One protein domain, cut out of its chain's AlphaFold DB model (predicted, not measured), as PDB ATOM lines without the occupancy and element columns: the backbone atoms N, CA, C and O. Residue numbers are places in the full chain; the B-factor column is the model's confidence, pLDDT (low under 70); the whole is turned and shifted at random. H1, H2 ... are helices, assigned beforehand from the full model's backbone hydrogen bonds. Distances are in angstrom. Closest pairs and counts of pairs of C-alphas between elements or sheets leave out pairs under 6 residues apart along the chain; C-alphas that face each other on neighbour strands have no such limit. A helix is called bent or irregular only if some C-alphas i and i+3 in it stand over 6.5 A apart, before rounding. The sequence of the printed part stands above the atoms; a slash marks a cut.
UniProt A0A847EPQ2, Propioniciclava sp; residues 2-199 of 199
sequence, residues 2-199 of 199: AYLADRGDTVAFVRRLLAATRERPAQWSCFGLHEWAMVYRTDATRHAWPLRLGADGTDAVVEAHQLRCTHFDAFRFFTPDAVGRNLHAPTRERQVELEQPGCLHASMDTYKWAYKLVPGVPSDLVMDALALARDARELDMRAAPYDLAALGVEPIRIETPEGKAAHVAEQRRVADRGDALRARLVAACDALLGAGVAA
ATOM      1  N   ALA A   2     -18.294 -55.619   2.058       88.50
ATOM      2  CA  ALA A   2     -19.208 -55.216   0.967       88.50
ATOM      3  C   ALA A   2     -18.561 -54.369  -0.150       88.50
ATOM      4  O   ALA A   2     -18.770 -54.648  -1.324       88.50
ATOM      5  N   TYR A   3     -17.714 -53.391   0.200       91.50
ATOM      6  CA  TYR A   3     -16.986 -52.589  -0.792       91.50
ATOM      7  C   TYR A   3     -16.104 -53.442  -1.719       91.50
ATOM      8  O   TYR A   3     -16.091 -53.224  -2.922       91.50
ATOM      9  N   LEU A   4     -15.384 -54.431  -1.179       92.44
ATOM     10  CA  LEU A   4     -14.497 -55.290  -1.973       92.44
ATOM     11  C   LEU A   4     -15.256 -56.327  -2.795       92.44
ATOM     12  O   LEU A   4     -14.780 -56.692  -3.863       92.44
ATOM     13  N   ALA A   5     -16.430 -56.762  -2.337       90.50
ATOM     14  CA  ALA A   5     -17.298 -57.614  -3.141       90.50
ATOM     15  C   ALA A   5     -17.763 -56.900  -4.427       90.50
ATOM     16  O   ALA A   5     -17.873 -57.540  -5.465       90.50
ATOM     17  N   ASP A   6     -17.980 -55.580  -4.372       92.38
ATOM     18  CA  ASP A   6     -18.357 -54.755  -5.534       92.38
ATOM     19  C   ASP A   6     -17.142 -54.258  -6.344       92.38
ATOM     20  O   ASP A   6     -17.149 -54.242  -7.572       92.38
ATOM     21  N   ARG A   7     -16.067 -53.833  -5.666       95.38
ATOM     22  CA  ARG A   7     -14.950 -53.085  -6.281       95.38
ATOM     23  C   ARG A   7     -13.623 -53.833  -6.338       95.38
ATOM     24  O   ARG A   7     -12.654 -53.260  -6.837       95.38
ATOM     25  N   GLY A   8     -13.548 -55.073  -5.859       96.25
ATOM     26  CA  GLY A   8     -12.301 -55.838  -5.729       96.25
ATOM     27  C   GLY A   8     -11.467 -55.880  -7.011       96.25
ATOM     28  O   GLY A   8     -10.285 -55.537  -6.985       96.25
ATOM     29  N   ASP A   9     -12.097 -56.169  -8.151       96.81
ATOM     30  CA  ASP A   9     -11.422 -56.203  -9.457       96.81
ATOM     31  C   ASP A   9     -10.859 -54.838  -9.868       96.81
ATOM     32  O   ASP A   9      -9.759 -54.747 -10.418       96.81
ATOM     33  N   THR A  10     -11.577 -53.754  -9.554       97.69
ATOM     34  CA  THR A  10     -11.102 -52.386  -9.808       97.69
ATOM     35  C   THR A  10      -9.894 -52.066  -8.932       97.69
ATOM     36  O   THR A  10      -8.902 -51.543  -9.441       97.69
ATOM     37  N   VAL A  11      -9.934 -52.415  -7.642       98.44
ATOM     38  CA  VAL A  11      -8.805 -52.223  -6.714       98.44
ATOM     39  C   VAL A  11      -7.578 -52.994  -7.212       98.44
ATOM     40  O   VAL A  11      -6.500 -52.414  -7.345       98.44
ATOM     41  N   ALA A  12      -7.745 -54.273  -7.560       98.25
ATOM     42  CA  ALA A  12      -6.669 -55.127  -8.058       98.25
ATOM     43  C   ALA A  12      -6.079 -54.618  -9.384       98.25
ATOM     44  O   ALA A  12      -4.856 -54.589  -9.555       98.25
ATOM     45  N   PHE A  13      -6.929 -54.173 -10.316       98.38
ATOM     46  CA  PHE A  13      -6.490 -53.580 -11.578       98.38
ATOM     47  C   PHE A  13      -5.688 -52.295 -11.352       98.38
ATOM     48  O   PHE A  13      -4.574 -52.182 -11.867       98.38
ATOM     49  N   VAL A  14      -6.219 -51.349 -10.567       98.62
ATOM     50  CA  VAL A  14      -5.553 -50.065 -10.298       98.62
ATOM     51  C   VAL A  14      -4.216 -50.296  -9.609       98.62
ATOM     52  O   VAL A  14      -3.205 -49.760 -10.053       98.62
ATOM     53  N   ARG A  15      -4.173 -51.159  -8.588       98.62
ATOM     54  CA  ARG A  15      -2.927 -51.540  -7.911       98.62
ATOM     55  C   ARG A  15      -1.881 -52.025  -8.909       98.62
ATOM     56  O   ARG A  15      -0.754 -51.533  -8.906       98.62
ATOM     57  N   ARG A  16      -2.249 -52.989  -9.761       98.56
ATOM     58  CA  ARG A  16      -1.350 -53.580 -10.762       98.56
ATOM     59  C   ARG A  16      -0.857 -52.541 -11.766       98.56
ATOM     60  O   ARG A  16       0.339 -52.499 -12.037       98.56
ATOM     61  N   LEU A  17      -1.752 -51.708 -12.297       98.75
ATOM     62  CA  LEU A  17      -1.410 -50.656 -13.256       98.75
ATOM     63  C   LEU A  17      -0.428 -49.646 -12.655       98.75
ATOM     64  O   LEU A  17       0.600 -49.347 -13.262       98.75
ATOM     65  N   LEU A  18      -0.738 -49.132 -11.462       98.75
ATOM     66  CA  LEU A  18       0.077 -48.109 -10.819       98.75
ATOM     67  C   LEU A  18       1.451 -48.660 -10.443       98.75
ATOM     68  O   LEU A  18       2.444 -48.018 -10.763       98.75
ATOM     69  N   ALA A  19       1.529 -49.858  -9.854       98.56
ATOM     70  CA  ALA A  19       2.804 -50.502  -9.538       98.56
ATOM     71  C   ALA A  19       3.670 -50.706 -10.795       98.56
ATOM     72  O   ALA A  19       4.800 -50.227 -10.841       98.56
ATOM     73  N   ALA A  20       3.104 -51.300 -11.853       98.56
ATOM     74  CA  ALA A  20       3.826 -51.535 -13.105       98.56
ATOM     75  C   ALA A  20       4.304 -50.231 -13.767       98.56
ATOM     76  O   ALA A  20       5.393 -50.179 -14.331       98.56
ATOM     77  N   THR A  21       3.514 -49.157 -13.678       98.56
ATOM     78  CA  THR A  21       3.899 -47.836 -14.196       98.56
ATOM     79  C   THR A  21       5.117 -47.276 -13.463       98.56
ATOM     80  O   THR A  21       5.990 -46.707 -14.106       98.56
ATOM     81  N   ARG A  22       5.208 -47.442 -12.138       97.44
ATOM     82  CA  ARG A  22       6.335 -46.932 -11.335       97.44
ATOM     83  C   ARG A  22       7.650 -47.661 -11.606       97.44
ATOM     84  O   ARG A  22       8.710 -47.054 -11.536       97.44
ATOM     85  N   GLU A  23       7.583 -48.953 -11.904       96.19
ATOM     86  CA  GLU A  23       8.766 -49.805 -12.094       96.19
ATOM     87  C   GLU A  23       9.451 -49.607 -13.456       96.19
ATOM     88  O   GLU A  23      10.567 -50.083 -13.672       96.19
ATOM     89  N   ARG A  24       8.809 -48.899 -14.396       96.12
ATOM     90  CA  ARG A  24       9.353 -48.686 -15.741       96.12
ATOM     91  C   ARG A  24      10.288 -47.482 -15.836       96.12
ATOM     92  O   ARG A  24      10.058 -46.462 -15.188       96.12
ATOM     93  N   PRO A  25      11.266 -47.518 -16.760       96.38
ATOM     94  CA  PRO A  25      12.025 -46.332 -17.129       96.38
ATOM     95  C   PRO A  25      11.117 -45.232 -17.689       96.38
ATOM     96  O   PRO A  25      10.356 -45.454 -18.638       96.38
ATOM     97  N   ALA A  26      11.242 -44.025 -17.141       97.00
ATOM     98  CA  ALA A  26      10.516 -42.863 -17.631       97.00
ATOM     99  C   ALA A  26      10.948 -42.473 -19.056       97.00
ATOM    100  O   ALA A  26      12.140 -42.395 -19.360       97.00
ATOM    101  N   GLN A  27       9.968 -42.174 -19.910       96.25
ATOM    102  CA  GLN A  27      10.159 -41.668 -21.270       96.25
ATOM    103  C   GLN A  27       9.717 -40.206 -21.358       96.25
ATOM    104  O   GLN A  27       8.611 -39.855 -20.941       96.25
ATOM    105  N   TRP A  28      10.567 -39.378 -21.965       97.12
ATOM    106  CA  TRP A  28      10.408 -37.915 -22.033       97.12
ATOM    107  C   TRP A  28      10.251 -37.390 -23.467       97.12
ATOM    108  O   TRP A  28      10.170 -36.191 -23.691       97.12
ATOM    109  N   SER A  29      10.218 -38.288 -24.454       94.81
ATOM    110  CA  SER A  29      10.275 -37.961 -25.885       94.81
ATOM    111  C   SER A  29       8.906 -37.870 -26.568       94.81
ATOM    112  O   SER A  29       8.833 -37.838 -27.793       94.81
ATOM    113  N   CYS A  30       7.815 -37.841 -25.794       95.75
ATOM    114  CA  CYS A  30       6.464 -37.652 -26.331       95.75
ATOM    115  C   CYS A  30       6.140 -36.170 -26.587       95.75
ATOM    116  O   CYS A  30       5.436 -35.877 -27.545       95.75
ATOM    117  N   PHE A  31       6.646 -35.253 -25.750       96.88
ATOM    118  CA  PHE A  31       6.488 -33.792 -25.876       96.88
ATOM    119  C   PHE A  31       5.045 -33.263 -26.020       96.88
ATOM    120  O   PHE A  31       4.854 -32.170 -26.535       96.88
ATOM    121  N   GLY A  32       4.024 -34.030 -25.626       95.94
ATOM    122  CA  GLY A  32       2.627 -33.630 -25.846       95.94
ATOM    123  C   GLY A  32       2.133 -33.819 -27.287       95.94
ATOM    124  O   GLY A  32       1.008 -33.445 -27.605       95.94
ATOM    125  N   LEU A  33       2.926 -34.455 -28.163       98.00
ATOM    126  CA  LEU A  33       2.584 -34.674 -29.576       98.00
ATOM    127  C   LEU A  33       1.331 -35.540 -29.792       98.00
ATOM    128  O   LEU A  33       0.869 -35.670 -30.923       98.00
ATOM    129  N   HIS A  34       0.749 -36.122 -28.736       97.50
ATOM    130  CA  HIS A  34      -0.547 -36.787 -28.840       97.50
ATOM    131  C   HIS A  34      -1.657 -35.822 -29.268       97.50
ATOM    132  O   HIS A  34      -2.454 -36.225 -30.099       97.50
ATOM    133  N   GLU A  35      -1.692 -34.567 -28.805       97.25
ATOM    134  CA  GLU A  35      -2.725 -33.606 -29.242       97.25
ATOM    135  C   GLU A  35      -2.525 -33.177 -30.702       97.25
ATOM    136  O   GLU A  35      -3.486 -32.951 -31.429       97.25
ATOM    137  N   TRP A  36      -1.275 -33.143 -31.168       98.25
ATOM    138  CA  TRP A  36      -0.916 -32.859 -32.560       98.25
ATOM    139  C   TRP A  36      -1.392 -33.977 -33.491       98.25
ATOM    140  O   TRP A  36      -1.976 -33.731 -34.540       98.25
ATOM    141  N   ALA A  37      -1.219 -35.225 -33.058       98.19
ATOM    142  CA  ALA A  37      -1.698 -36.403 -33.768       98.19
ATOM    143  C   ALA A  37      -3.235 -36.503 -33.842       98.19
ATOM    144  O   ALA A  37      -3.756 -37.198 -34.711       98.19
ATOM    145  N   MET A  38      -3.971 -35.832 -32.948       97.62
ATOM    146  CA  MET A  38      -5.442 -35.788 -32.982       97.62
ATOM    147  C   MET A  38      -5.997 -34.827 -34.037       97.62
ATOM    148  O   MET A  38      -7.185 -34.899 -34.336       97.62
ATOM    149  N   VAL A  39      -5.162 -33.943 -34.590       97.50
ATOM    150  CA  VAL A  39      -5.544 -32.963 -35.626       97.50
ATOM    151  C   VAL A  39      -4.727 -33.108 -36.913       97.50
ATOM    152  O   VAL A  39      -4.818 -32.269 -37.800       97.50
ATOM    153  N   TYR A  40      -3.936 -34.175 -37.029       98.12
ATOM    154  CA  TYR A  40      -3.084 -34.426 -38.188       98.12
ATOM    155  C   TYR A  40      -3.904 -34.777 -39.434       98.12
ATOM    156  O   TYR A  40      -4.664 -35.754 -39.399       98.12
ATOM    157  N   ARG A  41      -3.706 -34.029 -40.527       96.75
ATOM    158  CA  ARG A  41      -4.381 -34.196 -41.829       96.75
ATOM    159  C   ARG A  41      -5.902 -34.257 -41.727       96.75
ATOM    160  O   ARG A  41      -6.565 -35.080 -42.361       96.75
ATOM    161  N   THR A  42      -6.478 -33.396 -40.898       94.31
ATOM    162  CA  THR A  42      -7.929 -33.297 -40.771       94.31
ATOM    163  C   THR A  42      -8.370 -31.873 -40.478       94.31
ATOM    164  O   THR A  42      -7.738 -31.157 -39.707       94.31
ATOM    165  N   ASP A  43      -9.516 -31.497 -41.039       85.75
ATOM    166  CA  ASP A  43     -10.214 -30.257 -40.683       85.75
ATOM    167  C   ASP A  43     -11.082 -30.427 -39.422       85.75
ATOM    168  O   ASP A  43     -11.621 -29.459 -38.883       85.75
ATOM    169  N   ALA A  44     -11.249 -31.664 -38.938       84.12
ATOM    170  CA  ALA A  44     -12.074 -31.972 -37.780       84.12
ATOM    171  C   ALA A  44     -11.262 -31.820 -36.487       84.12
ATOM    172  O   ALA A  44     -10.588 -32.749 -36.039       84.12
ATOM    173  N   THR A  45     -11.344 -30.651 -35.851       84.31
ATOM    174  CA  THR A  45     -10.696 -30.420 -34.554       84.31
ATOM    175  C   THR A  45     -11.584 -30.866 -33.390       84.31
ATOM    176  O   THR A  45     -12.808 -30.725 -33.403       84.31
ATOM    177  N   ARG A  46     -10.965 -31.400 -32.328       84.38
ATOM    178  CA  ARG A  46     -11.683 -31.780 -31.091       84.38
ATOM    179  C   ARG A  46     -12.111 -30.576 -30.257       84.38
ATOM    180  O   ARG A  46     -12.982 -30.696 -29.394       84.38
ATOM    181  N   HIS A  47     -11.466 -29.438 -30.479       88.88
ATOM    182  CA  HIS A  47     -11.649 -28.223 -29.710       88.88
ATOM    183  C   HIS A  47     -11.897 -27.050 -30.652       88.88
ATOM    184  O   HIS A  47     -11.227 -26.915 -31.673       88.88
ATOM    185  N   ALA A  48     -12.833 -26.177 -30.281       91.06
ATOM    186  CA  ALA A  48     -13.174 -24.968 -31.029       91.06
ATOM    187  C   ALA A  48     -12.140 -23.840 -30.814       91.06
ATOM    188  O   ALA A  48     -12.505 -22.699 -30.545       91.06
ATOM    189  N   TRP A  49     -10.851 -24.179 -30.891       95.00
ATOM    190  CA  TRP A  49      -9.722 -23.254 -30.806       95.00
ATOM    191  C   TRP A  49      -8.918 -23.315 -32.110       95.00
ATOM    192  O   TRP A  49      -8.775 -24.404 -32.675       95.00
ATOM    193  N   PRO A  50      -8.401 -22.181 -32.614       95.50
ATOM    194  CA  PRO A  50      -7.590 -22.178 -33.823       95.50
ATOM    195  C   PRO A  50      -6.247 -22.879 -33.586       95.50
ATOM    196  O   PRO A  50      -5.733 -22.900 -32.469       95.50
ATOM    197  N   LEU A  51      -5.658 -23.445 -34.641       97.00
ATOM    198  CA  LEU A  51      -4.303 -23.999 -34.591       97.00
ATOM    199  C   LEU A  51      -3.282 -22.865 -34.710       97.00
ATOM    200  O   LEU A  51      -3.334 -22.085 -35.661       97.00
ATOM    201  N   ARG A  52      -2.309 -22.801 -33.798       97.31
ATOM    202  CA  ARG A  52      -1.322 -21.708 -33.747       97.31
ATOM    203  C   ARG A  52      -0.393 -21.652 -34.966       97.31
ATOM    204  O   ARG A  52       0.161 -20.600 -35.258       97.31
ATOM    205  N   LEU A  53      -0.186 -22.790 -35.640       97.69
ATOM    206  CA  LEU A  53       0.641 -22.917 -36.850       97.69
ATOM    207  C   LEU A  53      -0.195 -23.135 -38.124       97.69
ATOM    208  O   LEU A  53       0.365 -23.430 -39.179       97.69
ATOM    209  N   GLY A  54      -1.526 -23.037 -38.035       96.75
ATOM    210  CA  GLY A  54      -2.425 -23.512 -39.088       96.75
ATOM    211  C   GLY A  54      -2.358 -25.034 -39.289       96.75
ATOM    212  O   GLY A  54      -1.661 -25.737 -38.554       96.75
ATOM    213  N   ALA A  55      -3.096 -25.545 -40.278       96.12
ATOM    214  CA  ALA A  55      -3.131 -26.975 -40.593       96.12
ATOM    215  C   ALA A  55      -1.758 -27.471 -41.086       96.12
ATOM    216  O   ALA A  55      -1.141 -28.306 -40.430       96.12
ATOM    217  N   ASP A  56      -1.219 -26.855 -42.143       97.56
ATOM    218  CA  ASP A  56       0.053 -27.254 -42.766       97.56
ATOM    219  C   ASP A  56       1.236 -27.243 -41.786       97.56
ATOM    220  O   ASP A  56       2.053 -28.163 -41.763       97.56
ATOM    221  N   GLY A  57       1.332 -26.213 -40.939       98.25
ATOM    222  CA  GLY A  57       2.393 -26.127 -39.939       98.25
ATOM    223  C   GLY A  57       2.240 -27.165 -38.825       98.25
ATOM    224  O   GLY A  57       3.237 -27.684 -38.326       98.25
ATOM    225  N   THR A  58       1.003 -27.510 -38.457       98.00
ATOM    226  CA  THR A  58       0.718 -28.577 -37.486       98.00
ATOM    227  C   THR A  58       1.083 -29.947 -38.050       98.00
ATOM    228  O   THR A  58       1.759 -30.731 -37.374       98.00
ATOM    229  N   ASP A  59       0.732 -30.199 -39.309       98.50
ATOM    230  CA  ASP A  59       1.081 -31.428 -40.013       98.50
ATOM    231  C   ASP A  59       2.595 -31.574 -40.168       98.50
ATOM    232  O   ASP A  59       3.141 -32.630 -39.846       98.50
ATOM    233  N   ALA A  60       3.301 -30.499 -40.532       98.56
ATOM    234  CA  ALA A  60       4.758 -30.498 -40.639       98.56
ATOM    235  C   ALA A  60       5.448 -30.874 -39.312       98.56
ATOM    236  O   ALA A  60       6.455 -31.588 -39.310       98.56
ATOM    237  N   VAL A  61       4.898 -30.453 -38.164       98.44
ATOM    238  CA  VAL A  61       5.408 -30.871 -36.849       98.44
ATOM    239  C   VAL A  61       5.201 -32.369 -36.636       98.44
ATOM    240  O   VAL A  61       6.144 -33.049 -36.232       98.44
ATOM    241  N   VAL A  62       4.026 -32.924 -36.938       98.38
ATOM    242  CA  VAL A  62       3.795 -34.379 -36.836       98.38
ATOM    243  C   VAL A  62       4.696 -35.156 -37.802       98.38
ATOM    244  O   VAL A  62       5.179 -36.242 -37.475       98.38
ATOM    245  N   GLU A  63       4.970 -34.600 -38.979       98.38
ATOM    246  CA  GLU A  63       5.800 -35.236 -39.995       98.38
ATOM    247  C   GLU A  63       7.285 -35.275 -39.628       98.38
ATOM    248  O   GLU A  63       7.941 -36.297 -39.844       98.38
ATOM    249  N   ALA A  64       7.789 -34.209 -39.004       97.56
ATOM    250  CA  ALA A  64       9.178 -34.082 -38.572       97.56
ATOM    251  C   ALA A  64       9.520 -34.886 -37.300       97.56
ATOM    252  O   ALA A  64      10.685 -34.933 -36.896       97.56
ATOM    253  N   HIS A  65       8.533 -35.506 -36.641       96.50
ATOM    254  CA  HIS A  65       8.717 -36.187 -35.360       96.50
ATOM    255  C   HIS A  65       8.244 -37.643 -35.388       96.50
ATOM    256  O   HIS A  65       7.234 -37.999 -35.987       96.50
ATOM    257  N   GLN A  66       8.949 -38.500 -34.649       96.81
ATOM    258  CA  GLN A  66       8.458 -39.839 -34.338       96.81
ATOM    259  C   GLN A  66       7.466 -39.747 -33.175       96.81
ATOM    260  O   GLN A  66       7.874 -39.470 -32.045       96.81
ATOM    261  N   LEU A  67       6.189 -40.036 -33.429       98.06
ATOM    262  CA  LEU A  67       5.192 -40.173 -32.366       98.06
ATOM    263  C   LEU A  67       5.528 -41.397 -31.497       98.06
ATOM    264  O   LEU A  67       5.890 -42.458 -32.011       98.06
ATOM    265  N   ARG A  68       5.466 -41.238 -30.169       97.25
ATOM    266  CA  ARG A  68       5.866 -42.254 -29.167       97.25
ATOM    267  C   ARG A  68       4.889 -42.332 -27.991       97.25
ATOM    268  O   ARG A  68       5.279 -42.646 -26.869       97.25
ATOM    269  N   CYS A  69       3.622 -41.997 -28.214       97.75
ATOM    270  CA  CYS A  69       2.612 -42.044 -27.165       97.75
ATOM    271  C   CYS A  69       2.400 -43.494 -26.710       97.75
ATOM    272  O   CYS A  69       2.140 -44.376 -27.530       97.75
ATOM    273  N   THR A  70       2.495 -43.745 -25.405       97.50
ATOM    274  CA  THR A  70       2.194 -45.055 -24.805       97.50
ATOM    275  C   THR A  70       0.841 -45.084 -24.091       97.50
ATOM    276  O   THR A  70       0.412 -46.131 -23.612       97.50
ATOM    277  N   HIS A  71       0.154 -43.944 -24.020       98.19
ATOM    278  CA  HIS A  71      -1.056 -43.783 -23.230       98.19
ATOM    279  C   HIS A  71      -2.315 -43.990 -24.075       98.19
ATOM    280  O   HIS A  71      -2.631 -43.183 -24.950       98.19
ATOM    281  N   PHE A  72      -3.054 -45.065 -23.798       98.06
ATOM    282  CA  PHE A  72      -4.211 -45.468 -24.602       98.06
ATOM    283  C   PHE A  72      -5.323 -44.411 -24.656       98.06
ATOM    284  O   PHE A  72      -5.869 -44.160 -25.730       98.06
ATOM    285  N   ASP A  73      -5.641 -43.761 -23.530       97.31
ATOM    286  CA  ASP A  73      -6.733 -42.778 -23.480       97.31
ATOM    287  C   ASP A  73      -6.435 -41.502 -24.286       97.31
ATOM    288  O   ASP A  73      -7.376 -40.800 -24.649       97.31
ATOM    289  N   ALA A  74      -5.168 -41.249 -24.641       97.38
ATOM    290  CA  ALA A  74      -4.788 -40.229 -25.619       97.38
ATOM    291  C   ALA A  74      -4.734 -40.822 -27.039       97.38
ATOM    292  O   ALA A  74      -5.335 -40.291 -27.966       97.38
ATOM    293  N   PHE A  75      -4.062 -41.965 -27.206       98.25
ATOM    294  CA  PHE A  75      -3.850 -42.602 -28.509       98.25
ATOM    295  C   PHE A  75      -5.147 -42.913 -29.269       98.25
ATOM    296  O   PHE A  75      -5.205 -42.730 -30.480       98.25
ATOM    297  N   ARG A  76      -6.216 -43.322 -28.573       97.12
ATOM    298  CA  ARG A  76      -7.509 -43.665 -29.199       97.12
ATOM    299  C   ARG A  76      -8.209 -42.502 -29.917       97.12
ATOM    300  O   ARG A  76      -9.255 -42.719 -30.518       97.12
ATOM    301  N   PHE A  77      -7.686 -41.284 -29.791       97.06
ATOM    302  CA  PHE A  77      -8.188 -40.090 -30.467       97.06
ATOM    303  C   PHE A  77      -7.332 -39.656 -31.660       97.06
ATOM    304  O   PHE A  77      -7.655 -38.650 -32.284       97.06
ATOM    305  N   PHE A  78      -6.243 -40.364 -31.964       97.81
ATOM    306  CA  PHE A  78      -5.413 -40.045 -33.124       97.81
ATOM    307  C   PHE A  78      -6.249 -40.117 -34.399       97.81
ATOM    308  O   PHE A  78      -7.147 -40.957 -34.517       97.81
ATOM    309  N   THR A  79      -5.931 -39.260 -35.369       97.94
ATOM    310  CA  THR A  79      -6.538 -39.372 -36.695       97.94
ATOM    311  C   THR A  79      -6.111 -40.687 -37.354       97.94
ATOM    312  O   THR A  79      -5.032 -41.206 -37.038       97.94
ATOM    313  N   PRO A  80      -6.910 -41.242 -38.287       97.00
ATOM    314  CA  PRO A  80      -6.526 -42.449 -39.019       97.00
ATOM    315  C   PRO A  80      -5.121 -42.357 -39.640       97.00
ATOM    316  O   PRO A  80      -4.351 -43.313 -39.555       97.00
ATOM    317  N   ASP A  81      -4.754 -41.182 -40.159       97.69
ATOM    318  CA  ASP A  81      -3.445 -40.928 -40.769       97.69
ATOM    319  C   ASP A  81      -2.293 -40.829 -39.750       97.69
ATOM    320  O   ASP A  81      -1.131 -41.055 -40.100       97.69
ATOM    321  N   ALA A  82      -2.580 -40.521 -38.481       97.88
ATOM    322  CA  ALA A  82      -1.572 -40.446 -37.423       97.88
ATOM    323  C   ALA A  82      -1.320 -41.788 -36.722       97.88
ATOM    324  O   ALA A  82      -0.223 -41.999 -36.195       97.88
ATOM    325  N   VAL A  83      -2.295 -42.708 -36.714       97.75
ATOM    326  CA  VAL A  83      -2.204 -44.003 -36.007       97.75
ATOM    327  C   VAL A  83      -0.940 -44.770 -36.403       97.75
ATOM    328  O   VAL A  83      -0.176 -45.186 -35.530       97.75
ATOM    329  N   GLY A  84      -0.672 -44.898 -37.707       97.19
ATOM    330  CA  GLY A  84       0.495 -45.622 -38.230       97.19
ATOM    331  C   GLY A  84       1.843 -44.936 -37.982       97.19
ATOM    332  O   GLY A  84       2.886 -45.567 -38.140       97.19
ATOM    333  N   ARG A  85       1.847 -43.659 -37.575       97.81
ATOM    334  CA  ARG A  85       3.073 -42.904 -37.269       97.81
ATOM    335  C   ARG A  85       3.545 -43.103 -35.830       97.81
ATOM    336  O   ARG A  85       4.674 -42.736 -35.506       97.81
ATOM    337  N   ASN A  86       2.706 -43.641 -34.946       98.31
ATOM    338  CA  ASN A  86       3.085 -43.887 -33.561       98.31
ATOM    339  C   ASN A  86       3.938 -45.151 -33.446       98.31
ATOM    340  O   ASN A  86       3.571 -46.211 -33.938       98.31
ATOM    341  N   LEU A  87       5.070 -45.048 -32.748       97.31
ATOM    342  CA  LEU A  87       5.992 -46.167 -32.531       97.31
ATOM    343  C   LEU A  87       5.321 -47.343 -31.807       97.31
ATOM    344  O   LEU A  87       5.725 -48.494 -31.950       97.31
ATOM    345  N   HIS A  88       4.312 -47.039 -30.997       95.88
ATOM    346  CA  HIS A  88       3.542 -48.014 -30.248       95.88
ATOM    347  C   HIS A  88       2.110 -48.067 -30.784       95.88
ATOM    348  O   HIS A  88       1.577 -47.071 -31.264       95.88
ATOM    349  N   ALA A  89       1.442 -49.199 -30.589       95.12
ATOM    350  CA  ALA A  89      -0.002 -49.317 -30.769       95.12
ATOM    351  C   ALA A  89      -0.657 -49.608 -29.408       95.12
ATOM    352  O   ALA A  89      -0.907 -50.776 -29.090       95.12
ATOM    353  N   PRO A  90      -0.851 -48.586 -28.544       97.00
ATOM    354  CA  PRO A  90      -1.547 -48.767 -27.281       97.00
ATOM    355  C   PRO A  90      -2.955 -49.318 -27.483       97.00
ATOM    356  O   PRO A  90      -3.722 -48.810 -28.298       97.00
ATOM    357  N   THR A  91      -3.313 -50.312 -26.678       97.75
ATOM    358  CA  THR A  91      -4.695 -50.778 -26.513       97.75
ATOM    359  C   THR A  91      -5.068 -50.714 -25.037       97.75
ATOM    360  O   THR A  91      -4.194 -50.543 -24.176       97.75
ATOM    361  N   ARG A  92      -6.358 -50.855 -24.712       96.38
ATOM    362  CA  ARG A  92      -6.798 -50.875 -23.311       96.38
ATOM    363  C   ARG A  92      -6.182 -52.055 -22.557       96.38
ATOM    364  O   ARG A  92      -5.737 -51.893 -21.426       96.38
ATOM    365  N   GLU A  93      -6.123 -53.215 -23.197       96.94
ATOM    366  CA  GLU A  93      -5.612 -54.472 -22.642       96.94
ATOM    367  C   GLU A  93      -4.116 -54.363 -22.329       96.94
ATOM    368  O   GLU A  93      -3.645 -54.879 -21.316       96.94
ATOM    369  N   ARG A  94      -3.376 -53.619 -23.161       97.00
ATOM    370  CA  ARG A  94      -1.937 -53.374 -23.001       97.00
ATOM    371  C   ARG A  94      -1.609 -52.177 -22.113       97.00
ATOM    372  O   ARG A  94      -0.435 -51.863 -21.940       97.00
ATOM    373  N   GLN A  95      -2.597 -51.502 -21.518       97.44
ATOM    374  CA  GLN A  95      -2.347 -50.317 -20.690       97.44
ATOM    375  C   GLN A  95      -1.354 -50.616 -19.558       97.44
ATOM    376  O   GLN A  95      -0.402 -49.867 -19.355       97.44
ATOM    377  N   VAL A  96      -1.523 -51.758 -18.880       97.81
ATOM    378  CA  VAL A  96      -0.609 -52.191 -17.813       97.81
ATOM    379  C   VAL A  96       0.808 -52.395 -18.330       97.81
ATOM    380  O   VAL A  96       1.722 -52.163 -17.556       97.81
ATOM    381  N   GLU A  97       0.999 -52.810 -19.586       97.19
ATOM    382  CA  GLU A  97       2.295 -53.087 -20.225       97.19
ATOM    383  C   GLU A  97       3.010 -51.812 -20.702       97.19
ATOM    384  O   GLU A  97       4.236 -51.735 -20.643       97.19
ATOM    385  N   LEU A  98       2.256 -50.819 -21.180       97.31
ATOM    386  CA  LEU A  98       2.799 -49.675 -21.919       97.31
ATOM    387  C   LEU A  98       2.874 -48.379 -21.106       97.31
ATOM    388  O   LEU A  98       3.693 -47.508 -21.410       97.31
ATOM    389  N   GLU A  99       2.021 -48.214 -20.095       97.38
ATOM    390  CA  GLU A  99       1.999 -46.984 -19.307       97.38
ATOM    391  C   GLU A  99       3.318 -46.798 -18.543       97.38
ATOM    392  O   GLU A  99       3.883 -47.747 -18.004       97.38
ATOM    393  N   GLN A 100       3.849 -45.577 -18.539       98.00
ATOM    394  CA  GLN A 100       5.191 -45.271 -18.036       98.00
ATOM    395  C   GLN A 100       5.180 -43.957 -17.240       98.00
ATOM    396  O   GLN A 100       4.347 -43.087 -17.525       98.00
ATOM    397  N   PRO A 101       6.079 -43.776 -16.258       98.00
ATOM    398  CA  PRO A 101       5.901 -42.767 -15.215       98.00
ATOM    399  C   PRO A 101       6.184 -41.334 -15.682       98.00
ATOM    400  O   PRO A 101       5.666 -40.387 -15.097       98.00
ATOM    401  N   GLY A 102       6.942 -41.166 -16.766       98.00
ATOM    402  CA  GLY A 102       7.158 -39.886 -17.439       98.00
ATOM    403  C   GLY A 102       5.978 -39.434 -18.302       98.00
ATOM    404  O   GLY A 102       5.975 -38.301 -18.774       98.00
ATOM    405  N   CYS A 103       4.958 -40.265 -18.537       98.25
ATOM    406  CA  CYS A 103       3.799 -39.851 -19.320       98.25
ATOM    407  C   CYS A 103       2.992 -38.816 -18.525       98.25
ATOM    408  O   CYS A 103       2.557 -39.079 -17.401       98.25
ATOM    409  N   LEU A 104       2.758 -37.647 -19.131       98.19
ATOM    410  CA  LEU A 104       1.984 -36.571 -18.510       98.19
ATOM    411  C   LEU A 104       0.582 -37.056 -18.117       98.19
ATOM    412  O   LEU A 104       0.140 -36.873 -16.983       98.19
ATOM    413  N   HIS A 105      -0.063 -37.786 -19.025       98.62
ATOM    414  CA  HIS A 105      -1.381 -38.362 -18.805       98.62
ATOM    415  C   HIS A 105      -1.410 -39.461 -17.742       98.62
ATOM    416  O   HIS A 105      -2.335 -39.485 -16.941       98.62
ATOM    417  N   ALA A 106      -0.378 -40.302 -17.638       98.25
ATOM    418  CA  ALA A 106      -0.293 -41.282 -16.551       98.25
ATOM    419  C   ALA A 106      -0.148 -40.620 -15.167       98.25
ATOM    420  O   ALA A 106      -0.423 -41.237 -14.139       98.25
ATOM    421  N   SER A 107       0.350 -39.381 -15.103       98.50
ATOM    422  CA  SER A 107       0.392 -38.591 -13.864       98.50
ATOM    423  C   SER A 107      -0.958 -37.928 -13.592       98.50
ATOM    424  O   SER A 107      -1.467 -38.017 -12.476       98.50
ATOM    425  N   MET A 108      -1.589 -37.360 -14.625       98.62
ATOM    426  CA  MET A 108      -2.950 -36.809 -14.564       98.62
ATOM    427  C   MET A 108      -3.985 -37.860 -14.122       98.62
ATOM    428  O   MET A 108      -4.862 -37.585 -13.304       98.62
ATOM    429  N   ASP A 109      -3.844 -39.092 -14.603       98.62
ATOM    430  CA  ASP A 109      -4.744 -40.208 -14.320       98.62
ATOM    431  C   ASP A 109      -4.710 -40.700 -12.870       98.62
ATOM    432  O   ASP A 109      -5.616 -41.428 -12.461       98.62
ATOM    433  N   THR A 110      -3.728 -40.289 -12.060       98.75
ATOM    434  CA  THR A 110      -3.753 -40.583 -10.618       98.75
ATOM    435  C   THR A 110      -5.055 -40.095  -9.978       98.75
ATOM    436  O   THR A 110      -5.611 -40.799  -9.136       98.75
ATOM    437  N   TYR A 111      -5.618 -38.976 -10.455       98.81
ATOM    438  CA  TYR A 111      -6.934 -38.499 -10.030       98.81
ATOM    439  C   TYR A 111      -8.064 -39.437 -10.461       98.81
ATOM    440  O   TYR A 111      -8.883 -39.831  -9.631       98.81
ATOM    441  N   LYS A 112      -8.089 -39.852 -11.738       98.62
ATOM    442  CA  LYS A 112      -9.079 -40.810 -12.264       98.62
ATOM    443  C   LYS A 112      -9.110 -42.079 -11.415       98.62
ATOM    444  O   LYS A 112     -10.186 -42.581 -11.090       98.62
ATOM    445  N   TRP A 113      -7.936 -42.596 -11.066       98.62
ATOM    446  CA  TRP A 113      -7.809 -43.815 -10.279       98.62
ATOM    447  C   TRP A 113      -8.197 -43.610  -8.818       98.62
ATOM    448  O   TRP A 113      -8.995 -44.392  -8.312       98.62
ATOM    449  N   ALA A 114      -7.734 -42.539  -8.171       98.75
ATOM    450  CA  ALA A 114      -8.145 -42.201  -6.809       98.75
ATOM    451  C   ALA A 114      -9.672 -42.052  -6.700       98.75
ATOM    452  O   ALA A 114     -10.301 -42.656  -5.835       98.75
ATOM    453  N   TYR A 115     -10.288 -41.324  -7.636       98.25
ATOM    454  CA  TYR A 115     -11.730 -41.100  -7.665       98.25
ATOM    455  C   TYR A 115     -12.531 -42.399  -7.842       98.25
ATOM    456  O   TYR A 115     -13.516 -42.625  -7.141       98.25
ATOM    457  N   LYS A 116     -12.090 -43.304  -8.729       97.88
ATOM    458  CA  LYS A 116     -12.739 -44.615  -8.925       97.88
ATOM    459  C   LYS A 116     -12.699 -45.514  -7.689       97.88
ATOM    460  O   LYS A 116     -13.533 -46.414  -7.577       97.88
ATOM    461  N   LEU A 117     -11.740 -45.282  -6.796       98.00
ATOM    462  CA  LEU A 117     -11.561 -46.038  -5.563       98.00
ATOM    463  C   LEU A 117     -12.284 -45.417  -4.362       98.00
ATOM    464  O   LEU A 117     -12.164 -45.950  -3.267       98.00
ATOM    465  N   VAL A 118     -13.031 -44.322  -4.517       96.69
ATOM    466  CA  VAL A 118     -13.871 -43.785  -3.433       96.69
ATOM    467  C   VAL A 118     -15.003 -44.780  -3.104       96.69
ATOM    468  O   VAL A 118     -15.610 -45.328  -4.029       96.69
ATOM    469  N   PRO A 119     -15.331 -45.011  -1.813       95.81
ATOM    470  CA  PRO A 119     -14.755 -44.403  -0.602       95.81
ATOM    471  C   PRO A 119     -13.566 -45.173   0.010       95.81
ATOM    472  O   PRO A 119     -13.189 -44.910   1.145       95.81
ATOM    473  N   GLY A 120     -12.983 -46.138  -0.702       95.56
ATOM    474  CA  GLY A 120     -11.873 -46.970  -0.228       95.56
ATOM    475  C   GLY A 120     -10.512 -46.270  -0.104       95.56
ATOM    476  O   GLY A 120      -9.594 -46.858   0.460       95.56
ATOM    477  N   VAL A 121     -10.359 -45.038  -0.597       96.81
ATOM    478  CA  VAL A 121      -9.140 -44.228  -0.422       96.81
ATOM    479  C   VAL A 121      -9.428 -42.940   0.362       96.81
ATOM    480  O   VAL A 121     -10.529 -42.396   0.238       96.81
ATOM    481  N   PRO A 122      -8.456 -42.421   1.137       96.75
ATOM    482  CA  PRO A 122      -8.595 -41.149   1.848       96.75
ATOM    483  C   PRO A 122      -8.938 -39.971   0.919       96.75
ATOM    484  O   PRO A 122      -8.410 -39.862  -0.188       96.75
ATOM    485  N   SER A 123      -9.823 -39.070   1.360       97.56
ATOM    486  CA  SER A 123     -10.273 -37.936   0.537       97.56
ATOM    487  C   SER A 123      -9.166 -36.921   0.241       97.56
ATOM    488  O   SER A 123      -9.153 -36.346  -0.843       97.56
ATOM    489  N   ASP A 124      -8.220 -36.726   1.159       98.00
ATOM    490  CA  ASP A 124      -7.035 -35.885   0.949       98.00
ATOM    491  C   ASP A 124      -6.176 -36.401  -0.218       98.00
ATOM    492  O   ASP A 124      -5.775 -35.620  -1.075       98.00
ATOM    493  N   LEU A 125      -5.998 -37.722  -0.341       98.50
ATOM    494  CA  LEU A 125      -5.297 -38.338  -1.472       98.50
ATOM    495  C   LEU A 125      -6.007 -38.075  -2.811       98.50
ATOM    496  O   LEU A 125      -5.345 -37.848  -3.824       98.50
ATOM    497  N   VAL A 126      -7.344 -38.073  -2.832       98.81
ATOM    498  CA  VAL A 126      -8.120 -37.713  -4.033       98.81
ATOM    499  C   VAL A 126      -7.897 -36.243  -4.399       98.81
ATOM    500  O   VAL A 126      -7.720 -35.929  -5.578       98.81
ATOM    501  N   MET A 127      -7.866 -35.348  -3.407       98.69
ATOM    502  CA  MET A 127      -7.645 -33.914  -3.619       98.69
ATOM    503  C   MET A 127      -6.218 -33.599  -4.080       98.69
ATOM    504  O   MET A 127      -6.046 -32.798  -4.998       98.69
ATOM    505  N   ASP A 128      -5.206 -34.267  -3.524       98.75
ATOM    506  CA  ASP A 128      -3.819 -34.127  -3.976       98.75
ATOM    507  C   ASP A 128      -3.663 -34.569  -5.440       98.75
ATOM    508  O   ASP A 128      -2.984 -33.916  -6.239       98.75
ATOM    509  N   ALA A 129      -4.334 -35.663  -5.814       98.81
ATOM    510  CA  ALA A 129      -4.345 -36.150  -7.184       98.81
ATOM    511  C   ALA A 129      -5.086 -35.200  -8.134       98.81
ATOM    512  O   ALA A 129      -4.613 -34.964  -9.245       98.81
ATOM    513  N   LEU A 130      -6.198 -34.600  -7.696       98.81
ATOM    514  CA  LEU A 130      -6.902 -33.563  -8.455       98.81
ATOM    515  C   LEU A 130      -6.011 -32.337  -8.698       98.81
ATOM    516  O   LEU A 130      -5.964 -31.828  -9.818       98.81
ATOM    517  N   ALA A 131      -5.284 -31.883  -7.673       98.75
ATOM    518  CA  ALA A 131      -4.353 -30.766  -7.800       98.75
ATOM    519  C   ALA A 131      -3.254 -31.071  -8.833       98.75
ATOM    520  O   ALA A 131      -3.000 -30.255  -9.716       98.75
ATOM    521  N   LEU A 132      -2.666 -32.275  -8.800       98.81
ATOM    522  CA  LEU A 132      -1.702 -32.684  -9.824       98.81
ATOM    523  C   LEU A 132      -2.334 -32.767 -11.220       98.81
ATOM    524  O   LEU A 132      -1.711 -32.353 -12.195       98.81
ATOM    525  N   ALA A 133      -3.552 -33.299 -11.333       98.81
ATOM    526  CA  ALA A 133      -4.242 -33.424 -12.611       98.81
ATOM    527  C   ALA A 133      -4.510 -32.059 -13.259       98.81
ATOM    528  O   ALA A 133      -4.374 -31.930 -14.477       98.81
ATOM    529  N   ARG A 134      -4.825 -31.035 -12.456       98.56
ATOM    530  CA  ARG A 134      -4.934 -29.643 -12.914       98.56
ATOM    531  C   ARG A 134      -3.605 -29.136 -13.478       98.56
ATOM    532  O   ARG A 134      -3.583 -28.659 -14.608       98.56
ATOM    533  N   ASP A 135      -2.519 -29.263 -12.723       98.38
ATOM    534  CA  ASP A 135      -1.203 -28.765 -13.149       98.38
ATOM    535  C   ASP A 135      -0.716 -29.497 -14.413       98.38
ATOM    536  O   ASP A 135      -0.194 -28.892 -15.350       98.38
ATOM    537  N   ALA A 136      -0.954 -30.810 -14.482       98.50
ATOM    538  CA  ALA A 136      -0.663 -31.619 -15.660       98.50
ATOM    539  C   ALA A 136      -1.489 -31.184 -16.881       98.50
ATOM    540  O   ALA A 136      -0.973 -31.178 -17.997       98.50
ATOM    541  N   ARG A 137      -2.762 -30.819 -16.683       98.25
ATOM    542  CA  ARG A 137      -3.645 -30.328 -17.748       98.25
ATOM    543  C   ARG A 137      -3.170 -28.991 -18.295       98.25
ATOM    544  O   ARG A 137      -3.207 -28.796 -19.502       98.25
ATOM    545  N   GLU A 138      -2.710 -28.093 -17.433       98.12
ATOM    546  CA  GLU A 138      -2.141 -26.822 -17.876       98.12
ATOM    547  C   GLU A 138      -0.899 -27.047 -18.748       98.12
ATOM    548  O   GLU A 138      -0.798 -26.473 -19.829       98.12
ATOM    549  N   LEU A 139       0.011 -27.941 -18.343       98.44
ATOM    550  CA  LEU A 139       1.176 -28.294 -19.163       98.44
ATOM    551  C   LEU A 139       0.775 -28.904 -20.519       98.44
ATOM    552  O   LEU A 139       1.350 -28.538 -21.544       98.44
ATOM    553  N   ASP A 140      -0.219 -29.793 -20.531       98.19
ATOM    554  CA  ASP A 140      -0.754 -30.416 -21.750       98.19
ATOM    555  C   ASP A 140      -1.323 -29.362 -22.714       98.19
ATOM    556  O   ASP A 140      -0.973 -29.335 -23.892       98.19
ATOM    557  N   MET A 141      -2.111 -28.417 -22.188       98.06
ATOM    558  CA  MET A 141      -2.659 -27.289 -22.949       98.06
ATOM    559  C   MET A 141      -1.562 -26.385 -23.515       98.06
ATOM    560  O   MET A 141      -1.641 -25.978 -24.671       98.06
ATOM    561  N   ARG A 142      -0.519 -26.093 -22.732       98.62
ATOM    562  CA  ARG A 142       0.607 -25.262 -23.180       98.62
ATOM    563  C   ARG A 142       1.418 -25.927 -24.294       98.62
ATOM    564  O   ARG A 142       2.012 -25.218 -25.095       98.62
ATOM    565  N   ALA A 143       1.465 -27.256 -24.361       98.25
ATOM    566  CA  ALA A 143       2.186 -27.993 -25.404       98.25
ATOM    567  C   ALA A 143       1.336 -28.310 -26.651       98.25
ATOM    568  O   ALA A 143       1.861 -28.824 -27.643       98.25
ATOM    569  N   ALA A 144       0.030 -28.046 -26.600       97.56
ATOM    570  CA  ALA A 144      -0.923 -28.389 -27.646       97.56
ATOM    571  C   ALA A 144      -0.716 -27.557 -28.940       97.56
ATOM    572  O   ALA A 144      -0.051 -26.515 -28.925       97.56
ATOM    573  N   PRO A 145      -1.286 -27.986 -30.084       97.62
ATOM    574  CA  PRO A 145      -1.213 -27.219 -31.332       97.62
ATOM    575  C   PRO A 145      -2.157 -26.006 -31.359       97.62
ATOM    576  O   PRO A 145      -2.082 -25.192 -32.278       97.62
ATOM    577  N   TYR A 146      -3.046 -25.878 -30.374       97.81
ATOM    578  CA  TYR A 146      -4.052 -24.823 -30.308       97.81
ATOM    579  C   TYR A 146      -3.470 -23.494 -29.813       97.81
ATOM    580  O   TYR A 146      -2.619 -23.464 -28.926       97.81
ATOM    581  N   ASP A 147      -3.970 -22.392 -30.361       97.06
ATOM    582  CA  ASP A 147      -3.785 -21.060 -29.795       97.06
ATOM    583  C   ASP A 147      -4.828 -20.831 -28.695       97.06
ATOM    584  O   ASP A 147      -6.035 -20.772 -28.940       97.06
ATOM    585  N   LEU A 148      -4.328 -20.737 -27.464       97.44
ATOM    586  CA  LEU A 148      -5.106 -20.569 -26.241       97.44
ATOM    587  C   LEU A 148      -4.796 -19.229 -25.552       97.44
ATOM    588  O   LEU A 148      -5.083 -19.067 -24.362       97.44
ATOM    589  N   ALA A 149      -4.240 -18.249 -26.276       95.56
ATOM    590  CA  ALA A 149      -3.868 -16.951 -25.712       95.56
ATOM    591  C   ALA A 149      -5.059 -16.223 -25.061       95.56
ATOM    592  O   ALA A 149      -4.905 -15.585 -24.020       95.56
ATOM    593  N   ALA A 150      -6.274 -16.385 -25.601       95.69
ATOM    594  CA  ALA A 150      -7.493 -15.815 -25.019       95.69
ATOM    595  C   ALA A 150      -7.864 -16.407 -23.641       95.69
ATOM    596  O   ALA A 150      -8.638 -15.799 -22.906       95.69
ATOM    597  N   LEU A 151      -7.310 -17.570 -23.278       95.44
ATOM    598  CA  LEU A 151      -7.420 -18.170 -21.943       95.44
ATOM    599  C   LEU A 151      -6.245 -17.795 -21.022       95.44
ATOM    600  O   LEU A 151      -6.183 -18.278 -19.893       95.44
ATOM    601  N   GLY A 152      -5.304 -16.969 -21.490       96.81
ATOM    602  CA  GLY A 152      -4.077 -16.634 -20.762       96.81
ATOM    603  C   GLY A 152      -3.040 -17.762 -20.744       96.81
ATOM    604  O   GLY A 152      -2.168 -17.773 -19.878       96.81
ATOM    605  N   VAL A 153      -3.137 -18.723 -21.667       97.19
ATOM    606  CA  VAL A 153      -2.251 -19.892 -21.725       97.19
ATOM    607  C   VAL A 153      -1.156 -19.654 -22.763       97.19
ATOM    608  O   VAL A 153      -1.399 -19.742 -23.963       97.19
ATOM    609  N   GLU A 154       0.059 -19.368 -22.291       97.06
ATOM    610  CA  GLU A 154       1.225 -19.157 -23.159       97.06
ATOM    611  C   GLU A 154       1.807 -20.503 -23.643       97.06
ATOM    612  O   GLU A 154       2.149 -21.361 -22.808       97.06
ATOM    613  N   PRO A 155       1.968 -20.704 -24.967       98.12
ATOM    614  CA  PRO A 155       2.434 -21.968 -25.515       98.12
ATOM    615  C   PRO A 155       3.904 -22.265 -25.190       98.12
ATOM    616  O   PRO A 155       4.799 -21.434 -25.342       98.12
ATOM    617  N   ILE A 156       4.176 -23.523 -24.852       98.38
ATOM    618  CA  ILE A 156       5.507 -24.120 -24.931       98.38
ATOM    619  C   ILE A 156       5.677 -24.667 -26.350       98.38
ATOM    620  O   ILE A 156       5.040 -25.639 -26.752       98.38
ATOM    621  N   ARG A 157       6.561 -24.032 -27.119       98.00
ATOM    622  CA  ARG A 157       6.779 -24.309 -28.546       98.00
ATOM    623  C   ARG A 157       7.586 -25.591 -28.784       98.00
ATOM    624  O   ARG A 157       8.778 -25.538 -29.093       98.00
ATOM    625  N   ILE A 158       6.950 -26.752 -28.613       98.00
ATOM    626  CA  ILE A 158       7.578 -28.085 -28.722       98.00
ATOM    627  C   ILE A 158       8.087 -28.456 -30.128       98.00
ATOM    628  O   ILE A 158       8.755 -29.474 -30.286       98.00
ATOM    629  N   GLU A 159       7.830 -27.636 -31.143       97.25
ATOM    630  CA  GLU A 159       8.459 -27.708 -32.466       97.25
ATOM    631  C   GLU A 159       9.928 -27.254 -32.444       97.25
ATOM    632  O   GLU A 159      10.692 -27.595 -33.345       97.25
ATOM    633  N   THR A 160      10.345 -26.532 -31.399       97.44
ATOM    634  CA  THR A 160      11.720 -26.044 -31.208       97.44
ATOM    635  C   THR A 160      12.495 -26.891 -30.187       97.44
ATOM    636  O   THR A 160      11.888 -27.458 -29.269       97.44
ATOM    637  N   PRO A 161      13.835 -26.989 -30.289       97.56
ATOM    638  CA  PRO A 161      14.661 -27.622 -29.258       97.56
ATOM    639  C   PRO A 161      14.474 -27.004 -27.864       97.56
ATOM    640  O   PRO A 161      14.365 -27.730 -26.875       97.56
ATOM    641  N   GLU A 162      14.374 -25.677 -27.783       98.31
ATOM    642  CA  GLU A 162      14.223 -24.929 -26.533       98.31
ATOM    643  C   GLU A 162      12.873 -25.226 -25.874       98.31
ATOM    644  O   GLU A 162      12.807 -25.509 -24.675       98.31
ATOM    645  N   GLY A 163      11.789 -25.247 -26.660       98.31
ATOM    646  CA  GLY A 163      10.464 -25.599 -26.159       98.31
ATOM    647  C   GLY A 163      10.373 -27.053 -25.699       98.31
ATOM    648  O   GLY A 163       9.769 -27.328 -24.663       98.31
ATOM    649  N   LYS A 164      11.039 -27.993 -26.383       98.38
ATOM    650  CA  LYS A 164      11.148 -29.384 -25.905       98.38
ATOM    651  C   LYS A 164      11.874 -29.474 -24.568       98.38
ATOM    652  O   LYS A 164      11.417 -30.196 -23.682       98.38
ATOM    653  N   ALA A 165      12.981 -28.750 -24.407       98.44
ATOM    654  CA  ALA A 165      13.726 -28.724 -23.151       98.44
ATOM    655  C   ALA A 165      12.873 -28.155 -22.004       98.44
ATOM    656  O   ALA A 165      12.803 -28.766 -20.934       98.44
ATOM    657  N   ALA A 166      12.159 -27.051 -22.249       98.38
ATOM    658  CA  ALA A 166      11.230 -26.460 -21.287       98.38
ATOM    659  C   ALA A 166      10.089 -27.424 -20.920       98.38
ATOM    660  O   ALA A 166       9.823 -27.643 -19.739       98.38
ATOM    661  N   HIS A 167       9.467 -28.072 -21.912       98.50
ATOM    662  CA  HIS A 167       8.419 -29.066 -21.681       98.50
ATOM    663  C   HIS A 167       8.918 -30.226 -20.811       98.50
ATOM    664  O   HIS A 167       8.259 -30.600 -19.847       98.50
ATOM    665  N   VAL A 168      10.093 -30.791 -21.116       98.56
ATOM    666  CA  VAL A 168      10.661 -31.911 -20.345       98.56
ATOM    667  C   VAL A 168      10.976 -31.507 -18.905       98.56
ATOM    668  O   VAL A 168      10.778 -32.317 -17.999       98.56
ATOM    669  N   ALA A 169      11.440 -30.277 -18.671       98.38
ATOM    670  CA  ALA A 169      11.700 -29.784 -17.322       98.38
ATOM    671  C   ALA A 169      10.417 -29.753 -16.470       98.38
ATOM    672  O   ALA A 169      10.414 -30.274 -15.353       98.38
ATOM    673  N   GLU A 170       9.313 -29.227 -17.008       98.31
ATOM    674  CA  GLU A 170       8.016 -29.222 -16.314       98.31
ATOM    675  C   GLU A 170       7.420 -30.633 -16.191       98.31
ATOM    676  O   GLU A 170       6.924 -31.022 -15.131       98.31
ATOM    677  N   GLN A 171       7.535 -31.446 -17.245       98.50
ATOM    678  CA  GLN A 171       7.041 -32.823 -17.264       98.50
ATOM    679  C   GLN A 171       7.694 -33.678 -16.173       98.50
ATOM    680  O   GLN A 171       7.018 -34.504 -15.561       98.50
ATOM    681  N   ARG A 172       8.986 -33.466 -15.887       98.56
ATOM    682  CA  ARG A 172       9.691 -34.139 -14.786       98.56
ATOM    683  C   ARG A 172       9.107 -33.777 -13.424       98.56
ATOM    684  O   ARG A 172       8.816 -34.677 -12.648       98.56
ATOM    685  N   ARG A 173       8.825 -32.495 -13.172       98.31
ATOM    686  CA  ARG A 173       8.197 -32.055 -11.909       98.31
ATOM    687  C   ARG A 173       6.821 -32.686 -11.701       98.31
ATOM    688  O   ARG A 173       6.486 -33.097 -10.590       98.31
ATOM    689  N   VAL A 174       6.026 -32.779 -12.769       98.62
ATOM    690  CA  VAL A 174       4.722 -33.456 -12.734       98.62
ATOM    691  C   VAL A 174       4.890 -34.958 -12.495       98.62
ATOM    692  O   VAL A 174       4.163 -35.529 -11.683       98.62
ATOM    693  N   ALA A 175       5.857 -35.596 -13.156       98.50
ATOM    694  CA  ALA A 175       6.130 -37.021 -13.002       98.50
ATOM    695  C   ALA A 175       6.591 -37.385 -11.582       98.50
ATOM    696  O   ALA A 175       6.098 -38.374 -11.040       98.50
ATOM    697  N   ASP A 176       7.454 -36.574 -10.962       98.44
ATOM    698  CA  ASP A 176       7.949 -36.788  -9.595       98.44
ATOM    699  C   ASP A 176       6.800 -36.737  -8.574       98.44
ATOM    700  O   ASP A 176       6.634 -37.636  -7.746       98.44
ATOM    701  N   ARG A 177       5.927 -35.724  -8.683       98.62
ATOM    702  CA  ARG A 177       4.698 -35.628  -7.871       98.62
ATOM    703  C   ARG A 177       3.744 -36.786  -8.155       98.62
ATOM    704  O   ARG A 177       3.136 -37.332  -7.235       98.62
ATOM    705  N   GLY A 178       3.633 -37.179  -9.422       98.62
ATOM    706  CA  GLY A 178       2.863 -38.339  -9.847       98.62
ATOM    707  C   GLY A 178       3.357 -39.623  -9.192       98.62
ATOM    708  O   GLY A 178       2.536 -40.394  -8.707       98.62
ATOM    709  N   ASP A 179       4.670 -39.854  -9.117       98.44
ATOM    710  CA  ASP A 179       5.219 -41.067  -8.502       98.44
ATOM    711  C   ASP A 179       4.887 -41.161  -7.010       98.44
ATOM    712  O   ASP A 179       4.439 -42.214  -6.546       98.44
ATOM    713  N   ALA A 180       4.990 -40.042  -6.286       98.50
ATOM    714  CA  ALA A 180       4.601 -39.975  -4.880       98.50
ATOM    715  C   ALA A 180       3.118 -40.342  -4.669       98.50
ATOM    716  O   ALA A 180       2.780 -41.098  -3.753       98.50
ATOM    717  N   LEU A 181       2.223 -39.864  -5.540       98.75
ATOM    718  CA  LEU A 181       0.801 -40.219  -5.487       98.75
ATOM    719  C   LEU A 181       0.543 -41.675  -5.868       98.75
ATOM    720  O   LEU A 181      -0.255 -42.341  -5.208       98.75
ATOM    721  N   ARG A 182       1.230 -42.204  -6.889       98.75
ATOM    722  CA  ARG A 182       1.123 -43.623  -7.260       98.75
ATOM    723  C   ARG A 182       1.542 -44.523  -6.103       98.75
ATOM    724  O   ARG A 182       0.847 -45.495  -5.835       98.75
ATOM    725  N   ALA A 183       2.625 -44.195  -5.397       98.62
ATOM    726  CA  ALA A 183       3.066 -44.945  -4.222       98.62
ATOM    727  C   ALA A 183       1.990 -44.980  -3.121       98.62
ATOM    728  O   ALA A 183       1.666 -46.055  -2.614       98.62
ATOM    729  N   ARG A 184       1.380 -43.829  -2.804       98.69
ATOM    730  CA  ARG A 184       0.280 -43.737  -1.822       98.69
ATOM    731  C   ARG A 184      -0.955 -44.528  -2.256       98.69
ATOM    732  O   ARG A 184      -1.541 -45.234  -1.441       98.69
ATOM    733  N   LEU A 185      -1.333 -44.450  -3.533       98.69
ATOM    734  CA  LEU A 185      -2.465 -45.202  -4.083       98.69
ATOM    735  C   LEU A 185      -2.217 -46.715  -4.077       98.69
ATOM    736  O   LEU A 185      -3.117 -47.468  -3.721       98.69
ATOM    737  N   VAL A 186      -1.005 -47.166  -4.419       98.69
ATOM    738  CA  VAL A 186      -0.629 -48.588  -4.325       98.69
ATOM    739  C   VAL A 186      -0.741 -49.073  -2.882       98.69
ATOM    740  O   VAL A 186      -1.379 -50.095  -2.654       98.69
ATOM    741  N   ALA A 187      -0.218 -48.317  -1.909       98.44
ATOM    742  CA  ALA A 187      -0.328 -48.671  -0.494       98.44
ATOM    743  C   ALA A 187      -1.790 -48.740  -0.015       98.44
ATOM    744  O   ALA A 187      -2.160 -49.660   0.712       98.44
ATOM    745  N   ALA A 188      -2.641 -47.807  -0.455       98.00
ATOM    746  CA  ALA A 188      -4.069 -47.837  -0.139       98.00
ATOM    747  C   ALA A 188      -4.766 -49.065  -0.751       98.00
ATOM    748  O   ALA A 188      -5.548 -49.733  -0.073       98.00
ATOM    749  N   CYS A 189      -4.450 -49.416  -2.001       98.25
ATOM    750  CA  CYS A 189      -4.957 -50.640  -2.616       98.25
ATOM    751  C   CYS A 189      -4.470 -51.905  -1.900       98.25
ATOM    752  O   CYS A 189      -5.262 -52.822  -1.700       98.25
ATOM    753  N   ASP A 190      -3.197 -51.964  -1.502       97.94
ATOM    754  CA  ASP A 190      -2.635 -53.105  -0.773       97.94
ATOM    755  C   ASP A 190      -3.332 -53.281   0.589       97.94
ATOM    756  O   ASP A 190      -3.696 -54.399   0.953       97.94
ATOM    757  N   ALA A 191      -3.621 -52.185   1.302       96.19
ATOM    758  CA  ALA A 191      -4.385 -52.219   2.551       96.19
ATOM    759  C   ALA A 191      -5.824 -52.721   2.347       96.19
ATOM    760  O   ALA A 191      -6.305 -53.559   3.111       96.19
ATOM    761  N   LEU A 192      -6.503 -52.252   1.294       95.69
ATOM    762  CA  LEU A 192      -7.846 -52.713   0.934       95.69
ATOM    763  C   LEU A 192      -7.860 -54.214   0.612       95.69
ATOM    764  O   LEU A 192      -8.704 -54.939   1.128       95.69
ATOM    765  N   LEU A 193      -6.922 -54.693  -0.208       95.12
ATOM    766  CA  LEU A 193      -6.849 -56.104  -0.596       95.12
ATOM    767  C   LEU A 193      -6.443 -57.003   0.583       95.12
ATOM    768  O   LEU A 193      -7.024 -58.072   0.750       95.12
ATOM    769  N   GLY A 194      -5.513 -56.560   1.435       88.25
ATOM    770  CA  GLY A 194      -5.094 -57.292   2.635       88.25
ATOM    771  C   GLY A 194      -6.203 -57.413   3.686       88.25
ATOM    772  O   GLY A 194      -6.376 -58.475   4.280       88.25
ATOM    773  N   ALA A 195      -7.020 -56.369   3.860       72.38
ATOM    774  CA  ALA A 195      -8.182 -56.399   4.752       72.38
ATOM    775  C   ALA A 195      -9.295 -57.352   4.272       72.38
ATOM    776  O   ALA A 195     -10.129 -57.771   5.071       72.38
ATOM    777  N   GLY A 196      -9.323 -57.691   2.978       60.16
ATOM    778  CA  GLY A 196     -10.266 -58.653   2.402       60.16
ATOM    779  C   GLY A 196      -9.885 -60.122   2.606       60.16
ATOM    780  O   GLY A 196     -10.758 -60.971   2.506       60.16
ATOM    781  N   VAL A 197      -8.611 -60.422   2.890       57.16
ATOM    782  CA  VAL A 197      -8.116 -61.795   3.138       57.16
ATOM    783  C   VAL A 197      -8.233 -62.185   4.618       57.16
ATOM    784  O   VAL A 197      -8.280 -63.365   4.947       57.16
ATOM    785  N   ALA A 198      -8.282 -61.198   5.516       48.47
ATOM    786  CA  ALA A 198      -8.352 -61.399   6.965       48.47
ATOM    787  C   ALA A 198      -9.787 -61.439   7.540       48.47
ATOM    788  O   ALA A 198      -9.935 -61.540   8.759       48.47
ATOM    789  N   ALA A 199     -10.822 -61.326   6.698       43.44
ATOM    790  CA  ALA A 199     -12.242 -61.316   7.074       43.44
ATOM    791  C   ALA A 199     -12.980 -62.501   6.445       43.44
ATOM    792  O   ALA A 199     -13.885 -63.037   7.120       43.44
TER     793      ALA A 199
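This is residues 2 to 199 of the 199 residues of a protein of Propioniciclava sp (UniProt A0A847EPQ2). One long helix, H9, runs most of the length of an elongated body; H7 and H8 pack along it, and the kinked H1 crosses its later part, making a four-helix up-and-down bundle. Toward the end where H9 begins, the short helices H2 to H5 gather among loops, with H3 farthest out, while the short H6 packs on H1. The printed part has 198 residues with nine named helices, H1 to H9 in chain order, and no named strand; its class is all helix. It is compact, with a radius of gyration of the C-alphas of 18.0 A, and spans 62 by 33 by 30 A.

Start at H9, residues 161 to 197, the hub. It touches H8, residues 123 to 143, closest at the C-alphas of Ala 136 and Val 174, 6.4 A apart; the two are a hairpin, at a shallow tilt of 24 degrees, opposite ways. With residues 171 to 185 alone H9 touches H7, residues 104 to 116, the same way at a shallow tilt of 27 degrees; the closest C-alphas, of Ser 107 and Gly 178, are 4.7 A apart. H7 and H8 are also a hairpin and touch, with the C-alphas of Met 108 and Ala 133 closest at 4.1 A. With residues 179 to 196 alone H9 touches H1, residues 2 to 23, opposite ways at a steep tilt of 38 degrees; look at the C-alphas of Arg 15 and Val 186, the closest, 5.2 A apart. With residues 16 to 21 alone H1 touches H6, residues 95 to 98; the C-alphas of Leu 17 and Val 96 are closest at 4.9 A. H1 and H8 are apart. H2, residues 33 to 37, touches H3, residues 54 to 63, closest at the C-alphas of Trp 36 and Val 62, 6.5 A. H2 only just touches H4, residues 72 to 75, with 3 pairs of C-alphas within 8 A; the closest, of His 34 and Ala 74, are 6.3 A apart. H5, residues 80 to 83, is close to H2 but not clearly touching, at 5.5 A between the C-alphas of Ala 37 and Ala 82. Every O i to N i+4 pair is within hydrogen-bond range in H2, H3 and H8; H1 has 16 of 18, H7 6 of 9 and H9 32 of 33, and H4, H5 and H6 are too short for such a pair.

Find C-alpha 161 at (14.661, -27.622, -29.258); from there H9 runs 52.3 A to C-alpha 197 at (-8.116, -61.795, 3.138). H8 measures 30.4 A, H7 19.3 A and H3 14.4 A. H1 begins at C-alpha 2, (-19.208, -55.216, 0.967), and measures 31.3 A; it is irregular, with C-alphas 6 and 9 8.1 A apart, and has a kink of 60 degrees near residue 9.

The C-alphas of Asp 56 and Ala 199 are the two farthest apart, at 61.6 A. The printed part has no cut; its long links are H2 to H3, H5 to H6 and H8 to H9. Mean pLDDT of the printed part is 96.1, and residues 196 to 199 are under 70.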